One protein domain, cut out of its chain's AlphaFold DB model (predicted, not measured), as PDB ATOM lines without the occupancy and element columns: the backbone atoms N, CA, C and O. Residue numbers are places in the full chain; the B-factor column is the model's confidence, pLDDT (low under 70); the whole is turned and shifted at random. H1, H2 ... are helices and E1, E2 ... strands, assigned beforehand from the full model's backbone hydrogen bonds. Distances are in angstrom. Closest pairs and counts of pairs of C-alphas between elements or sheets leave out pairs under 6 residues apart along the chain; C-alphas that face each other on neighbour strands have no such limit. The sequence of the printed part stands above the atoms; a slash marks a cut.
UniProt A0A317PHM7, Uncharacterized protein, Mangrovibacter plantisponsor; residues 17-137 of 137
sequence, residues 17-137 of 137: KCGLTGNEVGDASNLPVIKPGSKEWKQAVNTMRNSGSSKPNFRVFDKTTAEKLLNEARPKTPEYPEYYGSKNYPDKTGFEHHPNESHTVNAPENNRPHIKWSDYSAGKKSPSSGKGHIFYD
ATOM      1  N   LYS A  17     -15.550 -51.014 -14.898       92.25
ATOM      2  CA  LYS A  17     -14.599 -49.994 -14.415       92.25
ATOM      3  C   LYS A  17     -15.320 -48.758 -13.910       92.25
ATOM      4  O   LYS A  17     -16.135 -48.179 -14.630       92.25
ATOM      5  N   CYS A  18     -14.980 -48.313 -12.709       94.12
ATOM      6  CA  CYS A  18     -15.537 -47.108 -12.111       94.12
ATOM      7  C   CYS A  18     -15.086 -45.857 -12.876       94.12
ATOM      8  O   CYS A  18     -13.892 -45.608 -13.037       94.12
ATOM      9  N   GLY A  19     -16.033 -45.023 -13.303       95.06
ATOM     10  CA  GLY A  19     -15.750 -43.781 -14.026       95.06
ATOM     11  C   GLY A  19     -15.106 -42.678 -13.174       95.06
ATOM     12  O   GLY A  19     -14.638 -41.685 -13.732       95.06
ATOM     13  N   LEU A  20     -15.075 -42.827 -11.842       93.62
ATOM     14  CA  LEU A  20     -14.387 -41.897 -10.934       93.62
ATOM     15  C   LEU A  20     -12.916 -42.265 -10.717       93.62
ATOM     16  O   LEU A  20     -12.072 -41.383 -10.605       93.62
ATOM     17  N   THR A  21     -12.609 -43.556 -10.612       91.56
ATOM     18  CA  THR A  21     -11.275 -44.020 -10.196       91.56
ATOM     19  C   THR A  21     -10.503 -44.707 -11.316       91.56
ATOM     20  O   THR A  21      -9.289 -44.823 -11.225       91.56
ATOM     21  N   GLY A  22     -11.187 -45.183 -12.360       90.31
ATOM     22  CA  GLY A  22     -10.614 -46.049 -13.392       90.31
ATOM     23  C   GLY A  22     -10.394 -47.498 -12.938       90.31
ATOM     24  O   GLY A  22     -10.058 -48.342 -13.768       90.31
ATOM     25  N   ASN A  23     -10.616 -47.796 -11.653       89.19
ATOM     26  CA  ASN A  23     -10.415 -49.123 -11.085       89.19
ATOM     27  C   ASN A  23     -11.561 -50.061 -11.460       89.19
ATOM     28  O   ASN A  23     -12.716 -49.648 -11.590       89.19
ATOM     29  N   GLU A  24     -11.229 -51.338 -11.584       90.69
ATOM     30  CA  GLU A  24     -12.193 -52.422 -11.731       90.69
ATOM     31  C   GLU A  24     -12.922 -52.634 -10.404       90.69
ATOM     32  O   GLU A  24     -12.309 -52.584  -9.336       90.69
ATOM     33  N   VAL A  25     -14.241 -52.817 -10.466       89.94
ATOM     34  CA  VAL A  25     -15.089 -52.987  -9.275       89.94
ATOM     35  C   VAL A  25     -15.845 -54.316  -9.265       89.94
ATOM     36  O   VAL A  25     -16.572 -54.594  -8.315       89.94
ATOM     37  N   GLY A  26     -15.660 -55.155 -10.289       91.00
ATOM     38  CA  GLY A  26     -16.440 -56.375 -10.487       91.00
ATOM     39  C   GLY A  26     -17.846 -56.021 -10.950       91.00
ATOM     40  O   GLY A  26     -18.073 -55.915 -12.146       91.00
ATOM     41  N   ASP A  27     -18.734 -55.735  -9.998       93.62
ATOM     42  CA  ASP A  27     -20.157 -55.492 -10.233       93.62
ATOM     43  C   ASP A  27     -20.569 -54.021 -10.094       93.62
ATOM     44  O   ASP A  27     -19.982 -53.241  -9.333       93.62
ATOM     45  N   ALA A  28     -21.680 -53.658 -10.737       96.31
ATOM     46  CA  ALA A  28     -22.293 -52.338 -10.621       96.31
ATOM     47  C   ALA A  28     -22.666 -51.970  -9.172       96.31
ATOM     48  O   ALA A  28     -22.557 -50.808  -8.772       96.31
ATOM     49  N   SER A  29     -23.051 -52.949  -8.349       96.06
ATOM     50  CA  SER A  29     -23.335 -52.763  -6.921       96.06
ATOM     51  C   SER A  29     -22.134 -52.301  -6.093       96.06
ATOM     52  O   SER A  29     -22.338 -51.761  -5.008       96.06
ATOM     53  N   ASN A  30     -20.905 -52.477  -6.583       95.69
ATOM     54  CA  ASN A  30     -19.685 -52.060  -5.886       95.69
ATOM     55  C   ASN A  30     -19.265 -50.623  -6.234       95.69
ATOM     56  O   ASN A  30     -18.341 -50.080  -5.627       95.69
ATOM     57  N   LEU A  31     -19.939 -49.982  -7.194       96.62
ATOM     58  CA  LEU A  31     -19.716 -48.573  -7.499       96.62
ATOM     59  C   LEU A  31     -20.140 -47.682  -6.319       96.62
ATOM     60  O   LEU A  31     -21.204 -47.907  -5.728       96.62
ATOM     61  N   PRO A  32     -19.371 -46.621  -6.011       96.56
ATOM     62  CA  PRO A  32     -19.799 -45.620  -5.045       96.56
ATOM     63  C   PRO A  32     -21.026 -44.864  -5.567       96.56
ATOM     64  O   PRO A  32     -21.092 -44.500  -6.743       96.56
ATOM     65  N   VAL A  33     -21.978 -44.592  -4.675       97.94
ATOM     66  CA  VAL A  33     -23.168 -43.794  -4.994       97.94
ATOM     67  C   VAL A  33     -22.800 -42.312  -5.025       97.94
ATOM     68  O   VAL A  33     -22.383 -41.733  -4.020       97.94
ATOM     69  N   ILE A  34     -22.990 -41.685  -6.180       97.75
ATOM     70  CA  ILE A  34     -22.732 -40.267  -6.424       97.75
ATOM     71  C   ILE A  34     -23.997 -39.455  -6.131       97.75
ATOM     72  O   ILE A  34     -25.104 -39.853  -6.497       97.75
ATOM     73  N   LYS A  35     -23.833 -38.290  -5.494       97.19
ATOM     74  CA  LYS A  35     -24.938 -37.388  -5.134       97.19
ATOM     75  C   LYS A  35     -24.895 -36.095  -5.952       97.19
ATOM     76  O   LYS A  35     -23.809 -35.532  -6.100       97.19
ATOM     77  N   PRO A  36     -26.042 -35.565  -6.414       98.12
ATOM     78  CA  PRO A  36     -26.099 -34.270  -7.086       98.12
ATOM     79  C   PRO A  36     -25.362 -33.167  -6.320       98.12
ATOM     80  O   PRO A  36     -25.536 -33.009  -5.112       98.12
ATOM     81  N   GLY A  37     -24.533 -32.403  -7.031       96.12
ATOM     82  CA  GLY A  37     -23.767 -31.286  -6.467       96.12
ATOM     83  C   GLY A  37     -22.468 -31.666  -5.744       96.12
ATOM     84  O   GLY A  37     -21.701 -30.765  -5.392       96.12
ATOM     85  N   SER A  38     -22.172 -32.958  -5.557       98.25
ATOM     86  CA  SER A  38     -20.910 -33.401  -4.955       98.25
ATOM     87  C   SER A  38     -19.703 -33.176  -5.883       98.25
ATOM     88  O   SER A  38     -19.840 -32.822  -7.060       98.25
ATOM     89  N   LYS A  39     -18.483 -33.368  -5.363       98.00
ATOM     90  CA  LYS A  39     -17.262 -33.295  -6.187       98.00
ATOM     91  C   LYS A  39     -17.234 -34.424  -7.220       98.00
ATOM     92  O   LYS A  39     -16.904 -34.189  -8.378       98.00
ATOM     93  N   GLU A  40     -17.663 -35.610  -6.811       98.12
ATOM     94  CA  GLU A  40     -17.784 -36.812  -7.634       98.12
ATOM     95  C   GLU A  40     -18.826 -36.618  -8.740       98.12
ATOM     96  O   GLU A  40     -18.607 -37.063  -9.859       98.12
ATOM     97  N   TRP A  41     -19.918 -35.890  -8.476       98.69
ATOM     98  CA  TRP A  41     -20.894 -35.526  -9.510       98.69
ATOM     99  C   TRP A  41     -20.266 -34.675 -10.606       98.69
ATOM    100  O   TRP A  41     -20.362 -35.002 -11.786       98.69
ATOM    101  N   LYS A  42     -19.555 -33.608 -10.222       98.44
ATOM    102  CA  LYS A  42     -18.847 -32.743 -11.179       98.44
ATOM    103  C   LYS A  42     -17.801 -33.528 -11.968       98.44
ATOM    104  O   LYS A  42     -17.649 -33.317 -13.169       98.44
ATOM    105  N   GLN A  43     -17.102 -34.447 -11.303       97.94
ATOM    106  CA  GLN A  43     -16.159 -35.342 -11.957       97.94
ATOM    107  C   GLN A  43     -16.863 -36.262 -12.959       97.94
ATOM    108  O   GLN A  43     -16.420 -36.336 -14.099       97.94
ATOM    109  N   ALA A  44     -17.974 -36.897 -12.584       98.31
ATOM    110  CA  ALA A  44     -18.748 -37.759 -13.471       98.31
ATOM    111  C   ALA A  44     -19.240 -37.000 -14.710       98.31
ATOM    112  O   ALA A  44     -19.031 -37.465 -15.829       98.31
ATOM    113  N   VAL A  45     -19.781 -35.790 -14.532       98.38
ATOM    114  CA  VAL A  45     -20.187 -34.904 -15.634       98.38
ATOM    115  C   VAL A  45     -19.015 -34.615 -16.579       98.38
ATOM    116  O   VAL A  45     -19.149 -34.744 -17.796       98.38
ATOM    117  N   ASN A  46     -17.846 -34.263 -16.039       97.19
ATOM    118  CA  ASN A  46     -16.661 -33.973 -16.847       97.19
ATOM    119  C   ASN A  46     -16.120 -35.213 -17.568       97.19
ATOM    120  O   ASN A  46     -15.768 -35.117 -18.746       97.19
ATOM    121  N   THR A  47     -16.088 -36.368 -16.899       96.38
ATOM    122  CA  THR A  47     -15.702 -37.649 -17.498       96.38
ATOM    123  C   THR A  47     -16.653 -38.017 -18.630       96.38
ATOM    124  O   THR A  47     -16.202 -38.346 -19.720       96.38
ATOM    125  N   MET A  48     -17.967 -37.907 -18.417       96.88
ATOM    126  CA  MET A  48     -18.966 -38.211 -19.441       96.88
ATOM    127  C   MET A  48     -18.864 -37.278 -20.643       96.88
ATOM    128  O   MET A  48     -19.050 -37.746 -21.761       96.88
ATOM    129  N   ARG A  49     -18.546 -35.992 -20.454       95.94
ATOM    130  CA  ARG A  49     -18.332 -35.024 -21.547       95.94
ATOM    131  C   ARG A  49     -17.075 -35.302 -22.368       95.94
ATOM    132  O   ARG A  49     -17.062 -34.968 -23.545       95.94
ATOM    133  N   ASN A  50     -16.049 -35.906 -21.765       92.62
ATOM    134  CA  ASN A  50     -14.715 -36.074 -22.357       92.62
ATOM    135  C   ASN A  50     -14.258 -37.543 -22.401       92.62
ATOM    136  O   ASN A  50     -13.065 -37.837 -22.320       92.62
ATOM    137  N   SER A  51     -15.200 -38.482 -22.479       84.75
ATOM    138  CA  SER A  51     -14.914 -39.910 -22.326       84.75
ATOM    139  C   SER A  51     -14.133 -40.510 -23.496       84.75
ATOM    140  O   SER A  51     -13.464 -41.528 -23.313       84.75
ATOM    141  N   GLY A  52     -14.199 -39.938 -24.699       87.00
ATOM    142  CA  GLY A  52     -13.655 -40.552 -25.911       87.00
ATOM    143  C   GLY A  52     -14.077 -42.021 -26.072       87.00
ATOM    144  O   GLY A  52     -15.256 -42.358 -26.165       87.00
ATOM    145  N   SER A  53     -13.100 -42.930 -26.101       78.88
ATOM    146  CA  SER A  53     -13.335 -44.381 -26.160       78.88
ATOM    147  C   SER A  53     -13.500 -45.055 -24.792       78.88
ATOM    148  O   SER A  53     -13.799 -46.254 -24.751       78.88
ATOM    149  N   SER A  54     -13.319 -44.326 -23.684       80.00
ATOM    150  CA  SER A  54     -13.581 -44.857 -22.346       80.00
ATOM    151  C   SER A  54     -15.077 -45.138 -22.182       80.00
ATOM    152  O   SER A  54     -15.920 -44.411 -22.710       80.00
ATOM    153  N   LYS A  55     -15.402 -46.237 -21.494       90.44
ATOM    154  CA  LYS A  55     -16.776 -46.655 -21.193       90.44
ATOM    155  C   LYS A  55     -17.051 -46.432 -19.701       90.44
ATOM    156  O   LYS A  55     -17.033 -47.411 -18.954       90.44
ATOM    157  N   PRO A  56     -17.167 -45.178 -19.225       95.12
ATOM    158  CA  PRO A  56     -17.267 -44.914 -17.800       95.12
ATOM    159  C   PRO A  56     -18.571 -45.471 -17.224       95.12
ATOM    160  O   PRO A  56     -19.619 -45.438 -17.877       95.12
ATOM    161  N   ASN A  57     -18.489 -45.944 -15.981       98.00
ATOM    162  CA  ASN A  57     -19.621 -46.471 -15.229       98.00
ATOM    163  C   ASN A  57     -19.774 -45.705 -13.914       98.00
ATOM    164  O   ASN A  57     -18.800 -45.532 -13.175       98.00
ATOM    165  N   PHE A  58     -20.989 -45.262 -13.615       98.50
ATOM    166  CA  PHE A  58     -21.322 -44.512 -12.403       98.50
ATOM    167  C   PHE A  58     -22.544 -45.116 -11.727       98.50
ATOM    168  O   PHE A  58     -23.367 -45.721 -12.405       98.50
ATOM    169  N   ARG A  59     -22.687 -44.927 -10.414       98.69
ATOM    170  CA  ARG A  59     -23.903 -45.291  -9.684       98.69
ATOM    171  C   ARG A  59     -24.465 -44.075  -8.966       98.69
ATOM    172  O   ARG A  59     -23.719 -43.283  -8.397       98.69
ATOM    173  N   VAL A  60     -25.778 -43.934  -9.000       98.75
ATOM    174  CA  VAL A  60     -26.541 -42.905  -8.289       98.75
ATOM    175  C   VAL A  60     -27.676 -43.563  -7.508       98.75
ATOM    176  O   VAL A  60     -27.796 -44.783  -7.508       98.75
ATOM    177  N   PHE A  61     -28.464 -42.769  -6.786       97.94
ATOM    178  CA  PHE A  61     -29.493 -43.311  -5.902       97.94
ATOM    179  C   PHE A  61     -30.693 -43.888  -6.661       97.94
ATOM    180  O   PHE A  61     -31.108 -44.996  -6.371       97.94
ATOM    181  N   ASP A  62     -31.227 -43.168  -7.649       98.69
ATOM    182  CA  ASP A  62     -32.460 -43.554  -8.340       98.69
ATOM    183  C   ASP A  62     -32.419 -43.214  -9.840       98.69
ATOM    184  O   ASP A  62     -31.520 -42.516 -10.330       98.69
ATOM    185  N   LYS A  63     -33.424 -43.711 -10.575       98.56
ATOM    186  CA  LYS A  63     -33.598 -43.475 -12.015       98.56
ATOM    187  C   LYS A  63     -33.611 -41.980 -12.358       98.56
ATOM    188  O   LYS A  63     -32.908 -41.556 -13.272       98.56
ATOM    189  N   THR A  64     -34.349 -41.169 -11.599       98.44
ATOM    190  CA  THR A  64     -34.454 -39.719 -11.828       98.44
ATOM    191  C   THR A  64     -33.098 -39.021 -11.691       98.44
ATOM    192  O   THR A  64     -32.754 -38.127 -12.466       98.44
ATOM    193  N   THR A  65     -32.281 -39.442 -10.732       98.69
ATOM    194  CA  THR A  65     -30.925 -38.931 -10.539       98.69
ATOM    195  C   THR A  65     -30.004 -39.374 -11.674       98.69
ATOM    196  O   THR A  65     -29.135 -38.600 -12.085       98.69
ATOM    197  N   ALA A  66     -30.200 -40.577 -12.221       98.81
ATOM    198  CA  ALA A  66     -29.425 -41.073 -13.356       98.81
ATOM    199  C   ALA A  66     -29.711 -40.257 -14.621       98.81
ATOM    200  O   ALA A  66     -28.781 -39.795 -15.283       98.81
ATOM    201  N   GLU A  67     -30.987 -39.996 -14.903       98.56
ATOM    202  CA  GLU A  67     -31.420 -39.126 -16.001       98.56
ATOM    203  C   GLU A  67     -30.879 -37.705 -15.831       98.56
ATOM    204  O   GLU A  67     -30.384 -37.103 -16.786       98.56
ATOM    205  N   LYS A  68     -30.892 -37.174 -14.602       98.56
ATOM    206  CA  LYS A  68     -30.320 -35.858 -14.301       98.56
ATOM    207  C   LYS A  68     -28.818 -35.807 -14.586       98.56
ATOM    208  O   LYS A  68     -28.358 -34.831 -15.178       98.56
ATOM    209  N   LEU A  69     -28.065 -36.839 -14.193       98.69
ATOM    210  CA  LEU A  69     -26.628 -36.927 -14.472       98.69
ATOM    211  C   LEU A  69     -26.367 -36.971 -15.979       98.69
ATOM    212  O   LEU A  69     -25.520 -36.224 -16.476       98.69
ATOM    213  N   LEU A  70     -27.122 -37.802 -16.707       98.56
ATOM    214  CA  LEU A  70     -27.022 -37.886 -18.160       98.56
ATOM    215  C   LEU A  70     -27.319 -36.534 -18.808       98.56
ATOM    216  O   LEU A  70     -26.492 -36.049 -19.571       98.56
ATOM    217  N   ASN A  71     -28.446 -35.901 -18.483       98.19
ATOM    218  CA  ASN A  71     -28.865 -34.646 -19.106       98.19
ATOM    219  C   ASN A  71     -27.898 -33.485 -18.811       98.19
ATOM    220  O   ASN A  71     -27.670 -32.636 -19.671       98.19
ATOM    221  N   GLU A  72     -27.288 -33.444 -17.623       98.38
ATOM    222  CA  GLU A  72     -26.280 -32.430 -17.297       98.38
ATOM    223  C   GLU A  72     -24.983 -32.631 -18.100       98.38
ATOM    224  O   GLU A  72     -24.372 -31.665 -18.569       98.38
ATOM    225  N   ALA A  73     -24.549 -33.877 -18.286       97.12
ATOM    226  CA  ALA A  73     -23.341 -34.193 -19.041       97.12
ATOM    227  C   ALA A  73     -23.541 -34.129 -20.562       97.12
ATOM    228  O   ALA A  73     -22.665 -33.649 -21.281       97.12
ATOM    229  N   ARG A  74     -24.684 -34.622 -21.034       94.81
ATOM    230  CA  ARG A  74     -25.047 -34.887 -22.428       94.81
ATOM    231  C   ARG A  74     -26.467 -34.364 -22.683       94.81
ATOM    232  O   ARG A  74     -27.419 -35.139 -22.774       94.81
ATOM    233  N   PRO A  75     -26.644 -33.036 -22.761       92.38
ATOM    234  CA  PRO A  75     -27.963 -32.467 -22.986       92.38
ATOM    235  C   PRO A  75     -28.503 -32.909 -24.349       92.38
ATOM    236  O   PRO A  75     -27.753 -32.982 -25.324       92.38
ATOM    237  N   LYS A  76     -29.820 -33.128 -24.432       89.19
ATOM    238  CA  LYS A  76     -30.537 -33.511 -25.666       89.19
ATOM    239  C   LYS A  76     -30.192 -34.902 -26.220       89.19
ATOM    240  O   LYS A  76     -30.452 -35.157 -27.392       89.19
ATOM    241  N   THR A  77     -29.633 -35.810 -25.419       94.44
ATOM    242  CA  THR A  77     -29.542 -37.222 -25.821       94.44
ATOM    243  C   THR A  77     -30.953 -37.829 -25.854       94.44
ATOM    244  O   THR A  77     -31.631 -37.780 -24.830       94.44
ATOM    245  N   PRO A  78     -31.428 -38.361 -26.995       96.88
ATOM    246  CA  PRO A  78     -32.772 -38.926 -27.102       96.88
ATOM    247  C   PRO A  78     -32.884 -40.283 -26.397       96.88
ATOM    248  O   PRO A  78     -31.953 -41.088 -26.435       96.88
ATOM    249  N   GLU A  79     -34.036 -40.536 -25.783       98.00
ATOM    250  CA  GLU A  79     -34.390 -41.843 -25.224       98.00
ATOM    251  C   GLU A  79     -34.904 -42.776 -26.330       98.00
ATOM    252  O   GLU A  79     -35.653 -42.350 -27.212       98.00
ATOM    253  N   TYR A  80     -34.533 -44.053 -26.261       98.31
ATOM    254  CA  TYR A  80     -35.056 -45.124 -27.105       98.31
ATOM    255  C   TYR A  80     -35.602 -46.278 -26.254       98.31
ATOM    256  O   TYR A  80     -35.217 -46.415 -25.089       98.31
ATOM    257  N   PRO A  81     -36.482 -47.128 -26.824       97.94
ATOM    258  CA  PRO A  81     -36.993 -48.305 -26.130       97.94
ATOM    259  C   PRO A  81     -35.878 -49.212 -25.601       97.94
ATOM    260  O   PRO A  81     -34.816 -49.322 -26.210       97.94
ATOM    261  N   GLU A  82     -36.155 -49.901 -24.499       96.19
ATOM    262  CA  GLU A  82     -35.268 -50.920 -23.933       96.19
ATOM    263  C   GLU A  82     -34.797 -51.910 -25.015       96.19
ATOM    264  O   GLU A  82     -35.586 -52.386 -25.836       96.19
ATOM    265  N   TYR A  83     -33.494 -52.191 -25.036       91.25
ATOM    266  CA  TYR A  83     -32.834 -53.056 -26.018       91.25
ATOM    267  C   TYR A  83     -32.939 -52.603 -27.485       91.25
ATOM    268  O   TYR A  83     -32.606 -53.385 -28.383       91.25
ATOM    269  N   TYR A  84     -33.315 -51.347 -27.764       94.06
ATOM    270  CA  TYR A  84     -33.251 -50.776 -29.115       94.06
ATOM    271  C   TYR A  84     -31.849 -50.917 -29.719       94.06
ATOM    272  O   TYR A  84     -31.701 -51.180 -30.913       94.06
ATOM    273  N   GLY A  85     -30.815 -50.815 -28.888       90.94
ATOM    274  CA  GLY A  85     -29.425 -51.056 -29.220       90.94
ATOM    275  C   GLY A  85     -28.741 -49.858 -29.877       90.94
ATOM    276  O   GLY A  85     -29.038 -49.489 -31.005       90.94
ATOM    277  N   SER A  86     -27.678 -49.356 -29.241       88.56
ATOM    278  CA  SER A  86     -26.852 -48.224 -29.725       88.56
ATOM    279  C   SER A  86     -26.379 -48.240 -31.191       88.56
ATOM    280  O   SER A  86     -26.012 -47.196 -31.724       88.56
ATOM    281  N   LYS A  87     -26.365 -49.399 -31.866       89.31
ATOM    282  CA  LYS A  87     -26.064 -49.492 -33.308       89.31
ATOM    283  C   LYS A  87     -27.176 -48.901 -34.180       89.31
ATOM    284  O   LYS A  87     -26.894 -48.499 -35.304       89.31
ATOM    285  N   ASN A  88     -28.396 -48.868 -33.653       94.38
ATOM    286  CA  ASN A  88     -29.599 -48.411 -34.328       94.38
ATOM    287  C   ASN A  88     -29.894 -46.934 -34.056       94.38
ATOM    288  O   ASN A  88     -30.754 -46.377 -34.726       94.38
ATOM    289  N   TYR A  89     -29.192 -46.285 -33.116       94.12
ATOM    290  CA  TYR A  89     -29.401 -44.865 -32.834       94.12
ATOM    291  C   TYR A  89     -29.158 -44.010 -34.087       94.12
ATOM    292  O   TYR A  89     -28.037 -44.023 -34.622       94.12
ATOM    293  N   PRO A  90     -30.149 -43.203 -34.508       91.12
ATOM    294  CA  PRO A  90     -29.922 -42.038 -35.348       91.12
ATOM    295  C   PRO A  90     -28.721 -41.233 -34.843       91.12
ATOM    296  O   PRO A  90     -28.547 -41.025 -33.642       91.12
ATOM    297  N   ASP A  91     -27.826 -40.869 -35.760       88.19
ATOM    298  CA  ASP A  91     -26.595 -40.123 -35.470       88.19
ATOM    299  C   ASP A  91     -25.708 -40.729 -34.366       88.19
ATOM    300  O   ASP A  91     -24.866 -40.047 -33.775       88.19
ATOM    301  N   LYS A  92     -25.861 -42.037 -34.092       91.25
ATOM    302  CA  LYS A  92     -25.117 -42.789 -33.066       91.25
ATOM    303  C   LYS A  92     -25.256 -42.182 -31.663       91.25
ATOM    304  O   LYS A  92     -24.345 -42.331 -30.837       91.25
ATOM    305  N   THR A  93     -26.373 -41.500 -31.415       95.19
ATOM    306  CA  THR A  93     -26.634 -40.742 -30.191       95.19
ATOM    307  C   THR A  93     -27.972 -41.145 -29.588       95.19
ATOM    308  O   THR A  93     -28.997 -41.098 -30.260       95.19
ATOM    309  N   GLY A  94     -27.966 -41.550 -28.323       97.94
ATOM    310  CA  GLY A  94     -29.164 -42.012 -27.637       97.94
ATOM    311  C   GLY A  94     -28.875 -42.669 -26.296       97.94
ATOM    312  O   GLY A  94     -27.714 -42.924 -25.950       97.94
ATOM    313  N   PHE A  95     -29.935 -42.952 -25.550       98.44
ATOM    314  CA  PHE A  95     -29.872 -43.770 -24.350       98.44
ATOM    315  C   PHE A  95     -31.087 -44.689 -24.210       98.44
ATOM    316  O   PHE A  95     -32.138 -44.442 -24.791       98.44
ATOM    317  N   GLU A  96     -30.917 -45.752 -23.431       98.31
ATOM    318  CA  GLU A  96     -31.931 -46.757 -23.109       98.31
ATOM    319  C   GLU A  96     -31.912 -47.010 -21.600       98.31
ATOM    320  O   GLU A  96     -30.844 -46.985 -20.976       98.31
ATOM    321  N   HIS A  97     -33.072 -47.309 -21.020       98.50
ATOM    322  CA  HIS A  97     -33.147 -47.911 -19.691       98.50
ATOM    323  C   HIS A  97     -33.063 -49.426 -19.816       98.50
ATOM    324  O   HIS A  97     -33.708 -50.007 -20.680       98.50
ATOM    325  N   HIS A  98     -32.266 -50.042 -18.952       97.44
ATOM    326  CA  HIS A  98     -32.088 -51.481 -18.862       97.44
ATOM    327  C   HIS A  98     -32.418 -51.952 -17.436       97.44
ATOM    328  O   HIS A  98     -32.107 -51.236 -16.470       97.44
ATOM    329  N   PRO A  99     -33.017 -53.146 -17.277       97.31
ATOM    330  CA  PRO A  99     -33.230 -53.765 -15.976       97.31
ATOM    331  C   PRO A  99     -31.905 -54.294 -15.402       97.31
ATOM    332  O   PRO A  99     -30.833 -54.117 -15.977       97.31
ATOM    333  N   ASN A 100     -31.977 -54.954 -14.245       96.50
ATOM    334  CA  ASN A 100     -30.858 -55.737 -13.726       96.50
ATOM    335  C   ASN A 100     -30.518 -56.888 -14.698       96.50
ATOM    336  O   ASN A 100     -31.363 -57.743 -14.969       96.50
ATOM    337  N   GLU A 101     -29.273 -56.934 -15.176       94.62
ATOM    338  CA  GLU A 101     -28.788 -57.917 -16.150       94.62
ATOM    339  C   GLU A 101     -27.947 -59.043 -15.520       94.62
ATOM    340  O   GLU A 101     -27.365 -59.844 -16.254       94.62
ATOM    341  N   SER A 102     -27.937 -59.192 -14.184       92.94
ATOM    342  CA  SER A 102     -27.179 -60.244 -13.473       92.94
ATOM    343  C   SER A 102     -27.534 -61.673 -13.886       92.94
ATOM    344  O   SER A 102     -26.796 -62.614 -13.610       92.94
ATOM    345  N   HIS A 103     -28.689 -61.854 -14.526       91.00
ATOM    346  CA  HIS A 103     -29.167 -63.141 -15.032       91.00
ATOM    347  C   HIS A 103     -28.776 -63.396 -16.496       91.00
ATOM    348  O   HIS A 103     -29.089 -64.453 -17.043       91.00
ATOM    349  N   THR A 104     -28.134 -62.430 -17.154       85.44
ATOM    350  CA  THR A 104     -27.733 -62.528 -18.557       85.44
ATOM    351  C   THR A 104     -26.322 -63.094 -18.685       85.44
ATOM    352  O   THR A 104     -25.460 -62.869 -17.843       85.44
ATOM    353  N   VAL A 105     -26.063 -63.806 -19.785       84.44
ATOM    354  CA  VAL A 105     -24.724 -64.344 -20.089       84.44
ATOM    355  C   VAL A 105     -23.758 -63.250 -20.560       84.44
ATOM    356  O   VAL A 105     -22.549 -63.396 -20.438       84.44
ATOM    357  N   ASN A 106     -24.284 -62.159 -21.125       82.00
ATOM    358  CA  ASN A 106     -23.475 -61.189 -21.863       82.00
ATOM    359  C   ASN A 106     -22.939 -60.035 -21.010       82.00
ATOM    360  O   ASN A 106     -21.952 -59.428 -21.416       82.00
ATOM    361  N   ALA A 107     -23.618 -59.696 -19.911       88.56
ATOM    362  CA  ALA A 107     -23.225 -58.604 -19.022       88.56
ATOM    363  C   ALA A 107     -23.704 -58.841 -17.570       88.56
ATOM    364  O   ALA A 107     -24.452 -58.024 -17.027       88.56
ATOM    365  N   PRO A 108     -23.354 -59.978 -16.935       90.81
ATOM    366  CA  PRO A 108     -23.788 -60.283 -15.570       90.81
ATOM    367  C   PRO A 108     -23.318 -59.251 -14.525       90.81
ATOM    368  O   PRO A 108     -23.963 -59.092 -13.490       90.81
ATOM    369  N   GLU A 109     -22.242 -58.510 -14.802       92.75
ATOM    370  CA  GLU A 109     -21.709 -57.435 -13.957       92.75
ATOM    371  C   GLU A 109     -22.642 -56.217 -13.847       92.75
ATOM    372  O   GLU A 109     -22.563 -55.439 -12.888       92.75
ATOM    373  N   ASN A 110     -23.560 -56.050 -14.807       94.56
ATOM    374  CA  ASN A 110     -24.592 -55.015 -14.807       94.56
ATOM    375  C   ASN A 110     -25.732 -55.398 -13.845       94.56
ATOM    376  O   ASN A 110     -26.911 -55.423 -14.205       94.56
ATOM    377  N   ASN A 111     -25.382 -55.697 -12.592       95.94
ATOM    378  CA  ASN A 111     -26.272 -56.279 -11.587       95.94
ATOM    379  C   ASN A 111     -27.267 -55.282 -10.946       95.94
ATOM    380  O   ASN A 111     -27.749 -55.477  -9.828       95.94
ATOM    381  N   ARG A 112     -27.542 -54.173 -11.638       97.75
ATOM    382  CA  ARG A 112     -28.396 -53.059 -11.219       97.75
ATOM    383  C   ARG A 112     -29.164 -52.528 -12.435       97.75
ATOM    384  O   ARG A 112     -28.602 -52.513 -13.538       97.75
ATOM    385  N   PRO A 113     -30.395 -52.026 -12.252       98.44
ATOM    386  CA  PRO A 113     -31.036 -51.181 -13.251       98.44
ATOM    387  C   PRO A 113     -30.123 -50.019 -13.656       98.44
ATOM    388  O   PRO A 113     -29.399 -49.458 -12.824       98.44
ATOM    389  N   HIS A 114     -30.119 -49.664 -14.939       98.62
ATOM    390  CA  HIS A 114     -29.201 -48.645 -15.436       98.62
ATOM    391  C   HIS A 114     -29.685 -47.927 -16.688       98.62
ATOM    392  O   HIS A 114     -30.598 -48.365 -17.384       98.62
ATOM    393  N   ILE A 115     -29.061 -46.786 -16.955       98.62
ATOM    394  CA  ILE A 115     -29.077 -46.126 -18.253       98.62
ATOM    395  C   ILE A 115     -27.845 -46.580 -19.018       98.62
ATOM    396  O   ILE A 115     -26.727 -46.453 -18.517       98.62
ATOM    397  N   LYS A 116     -28.040 -47.024 -20.253       97.69
ATOM    398  CA  LYS A 116     -26.978 -47.207 -21.239       97.69
ATOM    399  C   LYS A 116     -27.048 -46.070 -22.240       97.69
ATOM    400  O   LYS A 116     -28.089 -45.869 -22.850       97.69
ATOM    401  N   TRP A 117     -25.957 -45.336 -22.432       97.62
ATOM    402  CA  TRP A 117     -25.934 -44.173 -23.324       97.62
ATOM    403  C   TRP A 117     -24.787 -44.245 -24.330       97.62
ATOM    404  O   TRP A 117     -23.762 -44.888 -24.095       97.62
ATOM    405  N   SER A 118     -24.957 -43.563 -25.458       96.19
ATOM    406  CA  SER A 118     -23.942 -43.355 -26.489       96.19
ATOM    407  C   SER A 118     -24.130 -41.982 -27.122       96.19
ATOM    408  O   SER A 118     -25.255 -41.570 -27.372       96.19
ATOM    409  N   ASP A 119     -23.032 -41.300 -27.423       95.00
ATOM    410  CA  ASP A 119     -22.991 -40.063 -28.197       95.00
ATOM    411  C   ASP A 119     -21.712 -40.050 -29.041       95.00
ATOM    412  O   ASP A 119     -20.607 -39.807 -28.552       95.00
ATOM    413  N   TYR A 120     -21.863 -40.342 -30.332       93.69
ATOM    414  CA  TYR A 120     -20.789 -40.243 -31.322       93.69
ATOM    415  C   TYR A 120     -21.096 -39.201 -32.401       93.69
ATOM    416  O   TYR A 120     -20.542 -39.287 -33.502       93.69
ATOM    417  N   SER A 121     -21.941 -38.215 -32.087       91.25
ATOM    418  CA  SER A 121     -22.328 -37.137 -33.007       91.25
ATOM    419  C   SER A 121     -21.119 -36.337 -33.518       91.25
ATOM    420  O   SER A 121     -21.035 -36.014 -34.699       91.25
ATOM    421  N   ALA A 122     -20.114 -36.122 -32.662       91.50
ATOM    422  CA  ALA A 122     -18.841 -35.479 -33.009       91.50
ATOM    423  C   ALA A 122     -17.816 -36.408 -33.708       91.50
ATOM    424  O   ALA A 122     -16.701 -35.987 -34.019       91.50
ATOM    425  N   GLY A 123     -18.164 -37.674 -33.962       90.88
ATOM    426  CA  GLY A 123     -17.306 -38.668 -34.608       90.88
ATOM    427  C   GLY A 123     -16.491 -39.543 -33.644       90.88
ATOM    428  O   GLY A 123     -16.042 -39.122 -32.586       90.88
ATOM    429  N   LYS A 124     -16.222 -40.797 -34.044       87.00
ATOM    430  CA  LYS A 124     -15.636 -41.860 -33.189       87.00
ATOM    431  C   LYS A 124     -14.313 -41.527 -32.488       87.00
ATOM    432  O   LYS A 124     -13.996 -42.168 -31.493       87.00
ATOM    433  N   LYS A 125     -13.525 -40.604 -33.042       89.69
ATOM    434  CA  LYS A 125     -12.216 -40.207 -32.501       89.69
ATOM    435  C   LYS A 125     -12.280 -38.920 -31.674       89.69
ATOM    436  O   LYS A 125     -11.253 -38.514 -31.143       89.69
ATOM    437  N   SER A 126     -13.444 -38.275 -31.583       92.50
ATOM    438  CA  SER A 126     -13.587 -37.059 -30.795       92.50
ATOM    439  C   SER A 126     -13.448 -37.377 -29.303       92.50
ATOM    440  O   SER A 126     -14.081 -38.329 -28.833       92.50
ATOM    441  N   PRO A 127     -12.693 -36.577 -28.527       90.94
ATOM    442  CA  PRO A 127     -12.686 -36.691 -27.069       90.94
ATOM    443  C   PRO A 127     -14.077 -36.423 -26.481       90.94
ATOM    444  O   PRO A 127     -14.424 -36.984 -25.446       90.94
ATOM    445  N   SER A 128     -14.898 -35.628 -27.175       91.44
ATOM    446  CA  SER A 128     -16.278 -35.370 -26.785       91.44
ATOM    447  C   SER A 128     -17.241 -36.483 -27.172       91.44
ATOM    448  O   SER A 128     -18.421 -36.351 -26.897       91.44
ATOM    449  N   SER A 129     -16.809 -37.579 -27.788       93.31
ATOM    450  CA  SER A 129     -17.684 -38.729 -28.025       93.31
ATOM    451  C   SER A 129     -17.570 -39.775 -26.919       93.31
ATOM    452  O   SER A 129     -16.670 -39.716 -26.085       93.31
ATOM    453  N   GLY A 130     -18.485 -40.739 -26.892       94.00
ATOM    454  CA  GLY A 130     -18.357 -41.904 -26.030       94.00
ATOM    455  C   GLY A 130     -19.651 -42.647 -25.787       94.00
ATOM    456  O   GLY A 130     -20.662 -42.423 -26.445       94.00
ATOM    457  N   LYS A 131     -19.580 -43.576 -24.845       95.25
ATOM    458  CA  LYS A 131     -20.698 -44.382 -24.364       95.25
ATOM    459  C   LYS A 131     -20.417 -44.800 -22.934       95.25
ATOM    460  O   LYS A 131     -19.254 -44.859 -22.554       95.25
ATOM    461  N   GLY A 132     -21.427 -45.171 -22.170       96.12
ATOM    462  CA  GLY A 132     -21.222 -45.619 -20.798       96.12
ATOM    463  C   GLY A 132     -22.512 -46.058 -20.136       96.12
ATOM    464  O   GLY A 132     -23.545 -46.183 -20.801       96.12
ATOM    465  N   HIS A 133     -22.431 -46.259 -18.823       98.00
ATOM    466  CA  HIS A 133     -23.575 -46.663 -18.016       98.00
ATOM    467  C   HIS A 133     -23.721 -45.797 -16.761       98.00
ATOM    468  O   HIS A 133     -22.731 -45.367 -16.159       98.00
ATOM    469  N   ILE A 134     -24.968 -45.555 -16.366       98.75
ATOM    470  CA  ILE A 134     -25.325 -44.954 -15.079       98.75
ATOM    471  C   ILE A 134     -26.301 -45.898 -14.377       98.75
ATOM    472  O   ILE A 134     -27.464 -45.986 -14.761       98.75
ATOM    473  N   PHE A 135     -25.815 -46.607 -13.367       98.75
ATOM    474  CA  PHE A 135     -26.575 -47.534 -12.535       98.75
ATOM    475  C   PHE A 135     -27.325 -46.794 -11.427       98.75
ATOM    476  O   PHE A 135     -26.893 -45.729 -10.975       98.75
ATOM    477  N   TYR A 136     -28.426 -47.368 -10.964       98.62
ATOM    478  CA  TYR A 136     -29.208 -46.852  -9.842       98.62
ATOM    479  C   TYR A 136     -29.774 -47.990  -8.986       98.62
ATOM    480  O   TYR A 136     -29.691 -49.159  -9.374       98.62
ATOM    481  N   ASP A 137     -30.258 -47.644  -7.791       93.94
ATOM    482  CA  ASP A 137     -30.813 -48.602  -6.828       93.94
ATOM    483  C   ASP A 137     -32.300 -48.881  -7.040       93.94
ATOM    484  O   ASP A 137     -33.023 -47.996  -7.559       93.94
TER     485      ASP A 137
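What this domain is: This is residues 17 to 137 of the 137 residues of an uncharacterized protein of Mangrovibacter plantisponsor (UniProt A0A317PHM7). Amid long loops and little regular structure, a small four-stranded sheet is covered on one face by helices H1 and H2, in two layers. The printed part has 121 residues, 46 in named elements, mixed class, ordered E1 H1 E2 H2 E3 E4 E5; the mixed sheet runs E2 E5 E4 E3. It is compact, radius of gyration of the C-alphas 13.1 A, spanning 33 by 32 by 25 A.

Where its parts are: The sheet has E2, residues 57 to 59, 7.1 A; E5, 130 to 135, 16.8 A; E4, 114 to 119, 16.6 A; E3, 93 to 98, 16.5 A. H1, 39 to 49, and H2, 63 to 73, each measure 15.5 A. E1, 24 to 26, 5.9 A, begins at C-alpha 24 (-12.193, -52.422, -11.731); E5 ends at C-alpha 135 (-26.575, -47.534, -12.535).

How they stand to each other: E3, E4, E5 form a meander, successive antiparallel neighbours; within hydrogen-bond range are N 96 and O 116, 2.9 A, and N 117 and O 132, 3.0 A. E2 and E5 are parallel, N 135 and O 58 2.8 A apart. E2, H2, E3 form a split strand-helix-strand unit, E5 and E4 between its strands, crossover right-handed. H2 runs along the strands, height over the sheet 9.0 A; H1 runs slantwise, 10.1 A. H1 and H2 touch, closest C-alphas Val 45 and Ala 73, 4.7 A, at a steep tilt of 62 degrees. In both, every O i to N i+4 pair is within hydrogen-bond range. E1 pairs with no named strand.

The domain as a whole: The C-alphas farthest apart, Gly 37 and Val 105, are 35.8 A apart. The printed part has no cut; links E1 to H1, H2 to E3 and E3 to E4 are long. No printed residue is under 70 in pLDDT.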